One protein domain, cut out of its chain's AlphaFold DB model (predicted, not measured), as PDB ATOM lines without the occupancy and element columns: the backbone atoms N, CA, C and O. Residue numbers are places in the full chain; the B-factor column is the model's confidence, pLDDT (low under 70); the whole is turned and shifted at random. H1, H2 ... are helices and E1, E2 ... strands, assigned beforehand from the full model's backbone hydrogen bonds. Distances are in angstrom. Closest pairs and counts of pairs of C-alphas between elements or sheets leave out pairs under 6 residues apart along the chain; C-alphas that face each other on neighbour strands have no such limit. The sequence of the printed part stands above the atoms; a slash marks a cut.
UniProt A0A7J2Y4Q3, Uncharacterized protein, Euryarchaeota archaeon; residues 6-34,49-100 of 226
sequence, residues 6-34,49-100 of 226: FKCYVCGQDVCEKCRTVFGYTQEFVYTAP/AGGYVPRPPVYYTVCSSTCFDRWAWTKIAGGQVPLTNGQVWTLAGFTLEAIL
ATOM      1  N   PHE A   6      -1.156 116.950 -56.814       79.50
ATOM      2  CA  PHE A   6      -1.344 115.585 -57.299       79.50
ATOM      3  C   PHE A   6      -1.231 114.603 -56.140       79.50
ATOM      4  O   PHE A   6      -0.428 114.818 -55.242       79.50
ATOM      5  N   LYS A   7      -1.972 113.493 -56.182       85.94
ATOM      6  CA  LYS A   7      -1.860 112.438 -55.170       85.94
ATOM      7  C   LYS A   7      -0.833 111.389 -55.572       85.94
ATOM      8  O   LYS A   7      -0.846 110.898 -56.700       85.94
ATOM      9  N   CYS A   8       0.035 111.025 -54.632       88.50
ATOM     10  CA  CYS A   8       0.935 109.888 -54.773       88.50
ATOM     11  C   CYS A   8       0.124 108.595 -54.908       88.50
ATOM     12  O   CYS A   8      -0.735 108.311 -54.074       88.50
ATOM     13  N   TYR A   9       0.441 107.779 -55.911       88.75
ATOM     14  CA  TYR A   9      -0.262 106.522 -56.167       88.75
ATOM     15  C   TYR A   9      -0.164 105.521 -55.003       88.75
ATOM     16  O   TYR A   9      -1.076 104.736 -54.776       88.75
ATOM     17  N   VAL A  10       0.945 105.550 -54.261       88.88
ATOM     18  CA  VAL A  10       1.260 104.531 -53.250       88.88
ATOM     19  C   VAL A  10       0.803 104.948 -51.854       88.88
ATOM     20  O   VAL A  10       0.186 104.153 -51.155       88.88
ATOM     21  N   CYS A  11       1.105 106.179 -51.427       89.88
ATOM     22  CA  CYS A  11       0.775 106.657 -50.078       89.88
ATOM     23  C   CYS A  11      -0.397 107.646 -50.023       89.88
ATOM     24  O   CYS A  11      -0.785 108.051 -48.932       89.88
ATOM     25  N   GLY A  12      -0.931 108.086 -51.165       88.50
ATOM     26  CA  GLY A  12      -2.047 109.032 -51.229       88.50
ATOM     27  C   GLY A  12      -1.720 110.479 -50.841       88.50
ATOM     28  O   GLY A  12      -2.607 111.322 -50.925       88.50
ATOM     29  N   GLN A  13      -0.479 110.782 -50.440       87.75
ATOM     30  CA  GLN A  13      -0.067 112.138 -50.059       87.75
ATOM     31  C   GLN A  13      -0.131 113.108 -51.237       87.75
ATOM     32  O   GLN A  13       0.240 112.753 -52.362       87.75
ATOM     33  N   ASP A  14      -0.537 114.342 -50.950       86.56
ATOM     34  CA  ASP A  14      -0.512 115.430 -51.917       86.56
ATOM     35  C   ASP A  14       0.930 115.897 -52.154       86.56
ATOM     36  O   ASP A  14       1.681 116.215 -51.231       86.56
ATOM     37  N   VAL A  15       1.320 115.937 -53.422       84.75
ATOM     38  CA  VAL A  15       2.627 116.376 -53.901       84.75
ATOM     39  C   VAL A  15       2.472 117.478 -54.932       84.75
ATOM     40  O   VAL A  15       1.512 117.534 -55.705       84.75
ATOM     41  N   CYS A  16       3.463 118.365 -54.946       82.12
ATOM     42  CA  CYS A  16       3.553 119.408 -55.948       82.12
ATOM     43  C   CYS A  16       3.861 118.803 -57.328       82.12
ATOM     44  O   CYS A  16       4.574 117.804 -57.433       82.12
ATOM     45  N   GLU A  17       3.386 119.433 -58.402       75.31
ATOM     46  CA  GLU A  17       3.604 118.952 -59.773       75.31
ATOM     47  C   GLU A  17       5.083 118.732 -60.147       75.31
ATOM     48  O   GLU A  17       5.386 117.820 -60.913       75.31
ATOM     49  N   LYS A  18       6.004 119.522 -59.580       78.25
ATOM     50  CA  LYS A  18       7.459 119.388 -59.792       78.25
ATOM     51  C   LYS A  18       8.133 118.365 -58.872       78.25
ATOM     52  O   LYS A  18       9.265 117.976 -59.119       78.25
ATOM     53  N   CYS A  19       7.453 117.968 -57.804       78.56
ATOM     54  CA  CYS A  19       7.979 117.105 -56.750       78.56
ATOM     55  C   CYS A  19       7.670 115.626 -57.012       78.56
ATOM     56  O   CYS A  19       8.178 114.752 -56.318       78.56
ATOM     57  N   ARG A  20       6.786 115.341 -57.974       81.44
ATOM     58  CA  ARG A  20       6.365 113.983 -58.310       81.44
ATOM     59  C   ARG A  20       7.373 113.323 -59.244       81.44
ATOM     60  O   ARG A  20       7.889 113.953 -60.164       81.44
ATOM     61  N   THR A  21       7.565 112.025 -59.076       86.88
ATOM     62  CA  THR A  21       8.286 111.194 -60.039       86.88
ATOM     63  C   THR A  21       7.280 110.305 -60.747       86.88
ATOM     64  O   THR A  21       6.540 109.567 -60.097       86.88
ATOM     65  N   VAL A  22       7.216 110.385 -62.075       87.69
ATOM     66  CA  VAL A  22       6.441 109.430 -62.875       87.69
ATOM     67  C   VAL A  22       7.180 108.099 -62.817       87.69
ATOM     68  O   VAL A  22       8.323 108.030 -63.255       87.69
ATOM     69  N   PHE A  23       6.556 107.064 -62.255       91.06
ATOM     70  CA  PHE A  23       7.207 105.754 -62.166       91.06
ATOM     71  C   PHE A  23       6.882 104.842 -63.337       91.06
ATOM     72  O   PHE A  23       7.655 103.942 -63.655       91.06
ATOM     73  N   GLY A  24       5.739 105.074 -63.971       91.19
ATOM     74  CA  GLY A  24       5.294 104.250 -65.066       91.19
ATOM     75  C   GLY A  24       3.960 104.685 -65.635       91.19
ATOM     76  O   GLY A  24       3.350 105.655 -65.179       91.19
ATOM     77  N   TYR A  25       3.513 103.950 -66.641       92.31
ATOM     78  CA  TYR A  25       2.224 104.149 -67.277       92.31
ATOM     79  C   TYR A  25       1.555 102.822 -67.618       92.31
ATOM     80  O   TYR A  25       2.201 101.777 -67.701       92.31
ATOM     81  N   THR A  26       0.248 102.883 -67.841       91.62
ATOM     82  CA  THR A  26      -0.519 101.809 -68.475       91.62
ATOM     83  C   THR A  26      -1.029 102.299 -69.823       91.62
ATOM     84  O   THR A  26      -1.419 103.462 -69.960       91.62
ATOM     85  N   GLN A  27      -1.008 101.424 -70.828       88.94
ATOM     86  CA  GLN A  27      -1.546 101.702 -72.155       88.94
ATOM     87  C   GLN A  27      -2.641 100.691 -72.461       88.94
ATOM     88  O   GLN A  27      -2.393  99.490 -72.537       88.94
ATOM     89  N   GLU A  28      -3.858 101.195 -72.618       88.00
ATOM     90  CA  GLU A  28      -4.996 100.389 -73.032       88.00
ATOM     91  C   GLU A  28      -5.126 100.426 -74.548       88.00
ATOM     92  O   GLU A  28      -4.943 101.472 -75.175       88.00
ATOM     93  N   PHE A  29      -5.490  99.292 -75.133       88.62
ATOM     94  CA  PHE A  29      -5.823  99.193 -76.546       88.62
ATOM     95  C   PHE A  29      -7.320  98.965 -76.675       88.62
ATOM     96  O   PHE A  29      -7.875  98.073 -76.035       88.62
ATOM     97  N   VAL A  30      -7.975  99.770 -77.504       90.44
ATOM     98  CA  VAL A  30      -9.408  99.640 -77.765       90.44
ATOM     99  C   VAL A  30      -9.614  99.212 -79.201       90.44
ATOM    100  O   VAL A  30      -9.001  99.750 -80.123       90.44
ATOM    101  N   TYR A  31     -10.484  98.226 -79.382       90.88
ATOM    102  CA  TYR A  31     -10.883  97.793 -80.705       90.88
ATOM    103  C   TYR A  31     -11.761  98.860 -81.363       90.88
ATOM    104  O   TYR A  31     -12.803  99.243 -80.831       90.88
ATOM    105  N   THR A  32     -11.333  99.323 -82.530       89.75
ATOM    106  CA  THR A  32     -12.113 100.192 -83.410       89.75
ATOM    107  C   THR A  32     -12.615  99.344 -84.570       89.75
ATOM    108  O   THR A  32     -11.818  98.696 -85.249       89.75
ATOM    109  N   ALA A  33     -13.930  99.311 -84.781       88.50
ATOM    110  CA  ALA A  33     -14.513  98.551 -85.880       88.50
ATOM    111  C   ALA A  33     -14.092  99.145 -87.239       88.50
ATOM    112  O   ALA A  33     -13.959 100.368 -87.350       88.50
ATOM    113  N   PRO A  34     -13.890  98.309 -88.273       90.62
ATOM    114  CA  PRO A  34     -13.645  98.796 -89.622       90.62
ATOM    115  C   PRO A  34     -14.819  99.646 -90.105       90.62
ATOM    116  O   PRO A  34     -15.984  99.318 -89.874       90.62
ATOM    117  N   ALA A  49      -9.480 100.608 -91.662       83.56
ATOM    118  CA  ALA A  49      -9.409  99.147 -91.665       83.56
ATOM    119  C   ALA A  49      -9.835  98.523 -90.318       83.56
ATOM    120  O   ALA A  49      -9.889  97.301 -90.196       83.56
ATOM    121  N   GLY A  50     -10.146  99.350 -89.313       84.75
ATOM    122  CA  GLY A  50     -10.366  98.911 -87.944       84.75
ATOM    123  C   GLY A  50      -9.096  98.353 -87.300       84.75
ATOM    124  O   GLY A  50      -8.003  98.409 -87.863       84.75
ATOM    125  N   GLY A  51      -9.242  97.826 -86.088       89.69
ATOM    126  CA  GLY A  51      -8.159  97.214 -85.324       89.69
ATOM    127  C   GLY A  51      -8.011  97.792 -83.922       89.69
ATOM    128  O   GLY A  51      -8.782  98.643 -83.481       89.69
ATOM    129  N   TYR A  52      -7.012  97.295 -83.198       89.44
ATOM    130  CA  TYR A  52      -6.692  97.773 -81.858       89.44
ATOM    131  C   TYR A  52      -5.857  99.045 -81.941       89.44
ATOM    132  O   TYR A  52      -4.711  99.018 -82.384       89.44
ATOM    133  N   VAL A  53      -6.431 100.154 -81.483       88.62
ATOM    134  CA  VAL A  53      -5.740 101.441 -81.399       88.62
ATOM    135  C   VAL A  53      -5.391 101.752 -79.945       88.62
ATOM    136  O   VAL A  53      -6.211 101.508 -79.050       88.62
ATOM    137  N   PRO A  54      -4.186 102.272 -79.671       89.69
ATOM    138  CA  PRO A  54      -3.811 102.656 -78.321       89.69
ATOM    139  C   PRO A  54      -4.594 103.893 -77.873       89.69
ATOM    140  O   PRO A  54      -4.658 104.899 -78.581       89.69
ATOM    141  N   ARG A  55      -5.140 103.851 -76.658       89.75
ATOM    142  CA  ARG A  55      -5.587 105.054 -75.953       89.75
ATOM    143  C   ARG A  55      -4.389 105.851 -75.425       89.75
ATOM    144  O   ARG A  55      -3.300 105.289 -75.263       89.75
ATOM    145  N   PRO A  56      -4.581 107.152 -75.125       88.81
ATOM    146  CA  PRO A  56      -3.577 107.940 -74.426       88.81
ATOM    147  C   PRO A  56      -3.123 107.230 -73.138       88.81
ATOM    148  O   PRO A  56      -3.977 106.761 -72.380       88.81
ATOM    149  N   PRO A  57      -1.807 107.128 -72.885       88.94
ATOM    150  CA  PRO A  57      -1.295 106.433 -71.713       88.94
ATOM    151  C   PRO A  57      -1.687 107.157 -70.422       88.94
ATOM    152  O   PRO A  57      -1.655 108.388 -70.340       88.94
ATOM    153  N   VAL A  58      -2.013 106.378 -69.391       90.00
ATOM    154  CA  VAL A  58      -2.265 106.896 -68.043       90.00
ATOM    155  C   VAL A  58      -0.970 106.811 -67.253       90.00
ATOM    156  O   VAL A  58      -0.461 105.718 -67.014       90.00
ATOM    157  N   TYR A  59      -0.429 107.963 -66.858       89.94
ATOM    158  CA  TYR A  59       0.811 108.050 -66.091       89.94
ATOM    159  C   TYR A  59       0.549 108.018 -64.589       89.94
ATOM    160  O   TYR A  59      -0.298 108.748 -64.073       89.94
ATOM    161  N   TYR A  60       1.350 107.229 -63.878       89.94
ATOM    162  CA  TYR A  60       1.279 107.082 -62.432       89.94
ATOM    163  C   TYR A  60       2.516 107.680 -61.778       89.94
ATOM    164  O   TYR A  60       3.645 107.524 -62.253       89.94
ATOM    165  N   THR A  61       2.299 108.385 -60.668       90.81
ATOM    166  CA  THR A  61       3.356 109.140 -59.992       90.81
ATOM    167  C   THR A  61       3.494 108.757 -58.528       90.81
ATOM    168  O   THR A  61       2.522 108.386 -57.868       90.81
ATOM    169  N   VAL A  62       4.717 108.867 -58.021       91.44
ATOM    170  CA  VAL A  62       5.084 108.661 -56.620       91.44
ATOM    171  C   VAL A  62       5.725 109.919 -56.045       91.44
ATOM    172  O   VAL A  62       6.277 110.739 -56.778       91.44
ATOM    173  N   CYS A  63       5.667 110.061 -54.722       90.94
ATOM    174  CA  CYS A  63       6.286 111.180 -54.012       90.94
ATOM    175  C   CYS A  63       7.799 111.017 -53.799       90.94
ATOM    176  O   CYS A  63       8.487 112.006 -53.571       90.94
ATOM    177  N   SER A  64       8.325 109.790 -53.849       90.56
ATOM    178  CA  SER A  64       9.749 109.512 -53.649       90.56
ATOM    179  C   SER A  64      10.156 108.145 -54.203       90.56
ATOM    180  O   SER A  64       9.324 107.255 -54.413       90.56
ATOM    181  N   SER A  65      11.469 107.951 -54.352       89.50
ATOM    182  CA  SER A  65      12.091 106.661 -54.670       89.50
ATOM    183  C   SER A  65      11.778 105.582 -53.629       89.50
ATOM    184  O   SER A  65      11.518 104.440 -53.988       89.50
ATOM    185  N   THR A  66      11.721 105.947 -52.346       91.75
ATOM    186  CA  THR A  66      11.354 105.033 -51.253       91.75
ATOM    187  C   THR A  66       9.888 104.609 -51.316       91.75
ATOM    188  O   THR A  66       9.552 103.473 -50.981       91.75
ATOM    189  N   CYS A  67       8.998 105.496 -51.769       92.25
ATOM    190  CA  CYS A  67       7.591 105.171 -51.977       92.25
ATOM    191  C   CYS A  67       7.430 104.176 -53.132       92.25
ATOM    192  O   CYS A  67       6.699 103.194 -53.009       92.25
ATOM    193  N   PHE A  68       8.187 104.380 -54.215       94.38
ATOM    194  CA  PHE A  68       8.294 103.397 -55.289       94.38
ATOM    195  C   PHE A  68       8.823 102.053 -54.784       94.38
ATOM    196  O   PHE A  68       8.225 101.030 -55.095       94.38
ATOM    197  N   ASP A  69       9.885 102.039 -53.974       94.94
ATOM    198  CA  ASP A  69      10.480 100.790 -53.479       94.94
ATOM    199  C   ASP A  69       9.490  99.965 -52.667       94.94
ATOM    200  O   ASP A  69       9.404  98.756 -52.847       94.94
ATOM    201  N   ARG A  70       8.703 100.619 -51.804       94.50
ATOM    202  CA  ARG A  70       7.645  99.949 -51.038       94.50
ATOM    203  C   ARG A  70       6.621  99.303 -51.962       94.50
ATOM    204  O   ARG A  70       6.261  98.148 -51.759       94.50
ATOM    205  N   TRP A  71       6.177 100.027 -52.985       94.81
ATOM    206  CA  TRP A  71       5.253  99.484 -53.975       94.81
ATOM    207  C   TRP A  71       5.869  98.321 -54.757       94.81
ATOM    208  O   TRP A  71       5.280  97.241 -54.792       94.81
ATOM    209  N   ALA A  72       7.063  98.500 -55.321       95.81
ATOM    210  CA  ALA A  72       7.752  97.478 -56.101       95.81
ATOM    211  C   ALA A  72       7.980  96.214 -55.265       95.81
ATOM    212  O   ALA A  72       7.664  95.115 -55.718       95.81
ATOM    213  N   TRP A  73       8.417  96.376 -54.013       95.44
ATOM    214  CA  TRP A  73       8.599  95.277 -53.073       95.44
ATOM    215  C   TRP A  73       7.303  94.513 -52.821       95.44
ATOM    216  O   TRP A  73       7.310  93.290 -52.893       95.44
ATOM    217  N   THR A  74       6.171  95.198 -52.607       95.44
ATOM    218  CA  THR A  74       4.883  94.505 -52.406       95.44
ATOM    219  C   THR A  74       4.494  93.631 -53.598       95.44
ATOM    220  O   THR A  74       3.876  92.586 -53.418       95.44
ATOM    221  N   LYS A  75       4.867  94.031 -54.822       95.75
ATOM    222  CA  LYS A  75       4.614  93.243 -56.033       95.75
ATOM    223  C   LYS A  75       5.596  92.082 -56.153       95.75
ATOM    224  O   LYS A  75       5.160  90.956 -56.368       95.75
ATOM    225  N   ILE A  76       6.885  92.345 -55.959       96.12
ATOM    226  CA  ILE A  76       7.960  91.349 -56.049       96.12
ATOM    227  C   ILE A  76       7.801  90.252 -54.992       96.12
ATOM    228  O   ILE A  76       7.801  89.074 -55.336       96.12
ATOM    229  N   ALA A  77       7.584  90.621 -53.728       92.69
ATOM    230  CA  ALA A  77       7.322  89.670 -52.649       92.69
ATOM    231  C   ALA A  77       6.010  88.894 -52.864       92.69
ATOM    232  O   ALA A  77       5.882  87.756 -52.424       92.69
ATOM    233  N   GLY A  78       5.050  89.489 -53.581       93.06
ATOM    234  CA  GLY A  78       3.828  88.827 -54.044       93.06
ATOM    235  C   GLY A  78       4.015  87.931 -55.278       93.06
ATOM    236  O   GLY A  78       3.023  87.482 -55.845       93.06
ATOM    237  N   GLY A  79       5.251  87.701 -55.730       92.75
ATOM    238  CA  GLY A  79       5.579  86.816 -56.852       92.75
ATOM    239  C   GLY A  79       5.550  87.472 -58.236       92.75
ATOM    240  O   GLY A  79       5.694  86.778 -59.239       92.75
ATOM    241  N   GLN A  80       5.370  88.792 -58.332       94.81
ATOM    242  CA  GLN A  80       5.445  89.493 -59.616       94.81
ATOM    243  C   GLN A  80       6.900  89.676 -60.051       94.81
ATOM    244  O   GLN A  80       7.750  90.099 -59.268       94.81
ATOM    245  N   VAL A  81       7.175  89.421 -61.328       94.25
ATOM    246  CA  VAL A  81       8.525  89.494 -61.895       94.25
ATOM    247  C   VAL A  81       8.638  90.720 -62.803       94.25
ATOM    248  O   VAL A  81       7.758  90.928 -63.641       94.25
ATOM    249  N   PRO A  82       9.702  91.535 -62.677       94.56
ATOM    250  CA  PRO A  82      10.024  92.545 -63.677       94.56
ATOM    251  C   PRO A  82      10.382  91.876 -65.010       94.56
ATOM    252  O   PRO A  82      11.350  91.120 -65.090       94.56
ATOM    253  N   LEU A  83       9.617  92.160 -66.060       93.50
ATOM    254  CA  LEU A  83       9.832  91.619 -67.402       93.50
ATOM    255  C   LEU A  83      10.307  92.718 -68.346       93.50
ATOM    256  O   LEU A  83       9.860  93.858 -68.246       93.50
ATOM    257  N   THR A  84      11.168  92.363 -69.294       90.94
ATOM    258  CA  THR A  84      11.549  93.243 -70.402       90.94
ATOM    259  C   THR A  84      11.039  92.674 -71.718       90.94
ATOM    260  O   THR A  84      11.160  91.478 -71.973       90.94
ATOM    261  N   ASN A  85      10.474  93.535 -72.559       83.88
ATOM    262  CA  ASN A  85      10.122  93.232 -73.949       83.88
ATOM    263  C   ASN A  85      11.085  93.943 -74.926       83.88
ATOM    264  O   ASN A  85      10.697  94.376 -76.009       83.88
ATOM    265  N   GLY A  86      12.352  94.079 -74.524       82.00
ATOM    266  CA  GLY A  86      13.399  94.772 -75.267       82.00
ATOM    267  C   GLY A  86      13.672  96.143 -74.664       82.00
ATOM    268  O   GLY A  86      14.547  96.283 -73.813       82.00
ATOM    269  N   GLN A  87      12.927  97.158 -75.101       81.44
ATOM    270  CA  GLN A  87      13.146  98.548 -74.673       81.44
ATOM    271  C   GLN A  87      12.343  98.945 -73.433       81.44
ATOM    272  O   GLN A  87      12.660  99.951 -72.799       81.44
ATOM    273  N   VAL A  88      11.305  98.179 -73.089       88.44
ATOM    274  CA  VAL A  88      10.357  98.559 -72.049       88.44
ATOM    275  C   VAL A  88      10.353  97.519 -70.937       88.44
ATOM    276  O   VAL A  88      10.290  96.313 -71.166       88.44
ATOM    277  N   TRP A  89      10.431  98.008 -69.706       93.94
ATOM    278  CA  TRP A  89      10.307  97.179 -68.519       93.94
ATOM    279  C   TRP A  89       8.885  97.231 -68.004       93.94
ATOM    280  O   TRP A  89       8.278  98.296 -67.957       93.94
ATOM    281  N   THR A  90       8.365  96.088 -67.584       93.81
ATOM    282  CA  THR A  90       7.022  95.967 -67.034       93.81
ATOM    283  C   THR A  90       7.051  95.266 -65.684       93.81
ATOM    284  O   THR A  90       7.826  94.336 -65.473       93.81
ATOM    285  N   LEU A  91       6.213  95.716 -64.753       94.69
ATOM    286  CA  LEU A  91       5.995  95.063 -63.463       94.69
ATOM    287  C   LEU A  91       4.522  95.192 -63.084       94.69
ATOM    288  O   LEU A  91       3.995  96.301 -63.031       94.69
ATOM    289  N   ALA A  92       3.865  94.065 -62.798       91.44
ATOM    290  CA  ALA A  92       2.457  94.023 -62.391       91.44
ATOM    291  C   ALA A  92       1.510  94.796 -63.342       91.44
ATOM    292  O   ALA A  92       0.588  95.470 -62.889       91.44
ATOM    293  N   GLY A  93       1.775  94.737 -64.653       89.75
ATOM    294  CA  GLY A  93       0.997  95.427 -65.693       89.75
ATOM    295  C   GLY A  93       1.376  96.894 -65.939       89.75
ATOM    296  O   GLY A  93       0.830  97.512 -66.849       89.75
ATOM    297  N   PHE A  94       2.319  97.456 -65.179       92.50
ATOM    298  CA  PHE A  94       2.810  98.818 -65.383       92.50
ATOM    299  C   PHE A  94       4.062  98.806 -66.237       92.50
ATOM    300  O   PHE A  94       5.026  98.125 -65.892       92.50
ATOM    301  N   THR A  95       4.081  99.622 -67.285       94.00
ATOM    302  CA  THR A  95       5.310  99.980 -67.981       94.00
ATOM    303  C   THR A  95       6.102 100.951 -67.119       94.00
ATOM    304  O   THR A  95       5.623 102.045 -66.835       94.00
ATOM    305  N   LEU A  96       7.310 100.573 -66.723       94.00
ATOM    306  CA  LEU A  96       8.178 101.353 -65.854       94.00
ATOM    307  C   LEU A  96       9.084 102.303 -66.638       94.00
ATOM    308  O   LEU A  96       9.570 101.991 -67.725       94.00
ATOM    309  N   GLU A  97       9.357 103.451 -66.027       91.62
ATOM    310  CA  GLU A  97      10.427 104.356 -66.445       91.62
ATOM    311  C   GLU A  97      11.802 103.695 -66.218       91.62
ATOM    312  O   GLU A  97      11.973 102.899 -65.291       91.62
ATOM    313  N   ALA A  98      12.779 103.969 -67.088       88.94
ATOM    314  CA  ALA A  98      14.008 103.179 -67.187       88.94
ATOM    315  C   ALA A  98      14.839 103.151 -65.892       88.94
ATOM    316  O   ALA A  98      15.357 102.096 -65.519       88.94
ATOM    317  N   ILE A  99      14.957 104.276 -65.180       87.94
ATOM    318  CA  ILE A  99      15.751 104.353 -63.946       87.94
ATOM    319  C   ILE A  99      15.077 103.533 -62.843       87.94
ATOM    320  O   ILE A  99      15.728 102.763 -62.131       87.94
ATOM    321  N   LEU A 100      13.759 103.664 -62.708       91.81
ATOM    322  CA  LEU A 100      12.989 102.947 -61.691       91.81
ATOM    323  C   LEU A 100      12.838 101.457 -62.013       91.81
ATOM    324  O   LEU A 100      12.867 100.627 -61.100       91.81
TER     325      LEU A 100
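AT A GLANCE: This is residues 6 to 34 and 49 to 100 of the 226 residues of an uncharacterized protein of Euryarchaeota archaeon (UniProt A0A7J2Y4Q3). A long, twisted two-stranded ribbon, E2 and E5 leading on to E3 and E4, has a small body at one end, where the E7 and E6 hairpin widens it to four strands and H1 packs beside them. The arm of E3 and E4 makes much of the length; the loop with E1 lies near the other end. The printed part has 81 residues, running E1 E2 E3 E4 E5 H1 E6 E7, of mixed class. The antiparallel sheet has the order E5, E2, E7, E6. The whole is loose, radius of gyration of the C-alphas 14.8 A, spanning 46 by 30 by 21 A.

HOW THE PARTS SIT: E1, residues 14 to 16, pairs with no named strand; its residues 14 to 15 pair antiparallel with residues 6 to 7. E2, residues 21 to 26, runs on into E3, residues 29 to 32, at 39 degrees. E3 and E4, residues 51 to 54, are antiparallel, with N 30 and O 53 at 2.9 A. E5, residues 58 to 62, is antiparallel to E2, with N 23 and O 60 at 2.9 A. H1, residues 65 to 77, is on the sheet at a height of 6.4 A, only just over none of its strands; the closest C-alphas of H1 and E5 are Phe 68 and Val 62, 6.3 A apart. Every O i to N i+4 pair in H1 is within hydrogen-bond range. E6, residues 89 to 91, and E7, residues 94 to 96, form a hairpin, with N 96 and O 89 at 2.8 A. E7 is antiparallel to E2, with N 25 and O 95 at 2.8 A.

IN THESE COORDINATES: E1 begins at C-alpha 14, (-0.512, 115.430, -51.917). E2 measures 15.4 A, E5 13.7 A and H1 17.8 A. E7 ends at C-alpha 96, (8.178, 101.353, -65.854).

THE WHOLE: The C-alphas farthest apart, Pro 34 and Thr 66, are 46.2 A apart. Residues 35 to 48 are not printed; C-alphas 34 and 49 are 4.7 A apart. The link from H1 to E6 is long, 11 residues. No printed residue is under 70 in pLDDT.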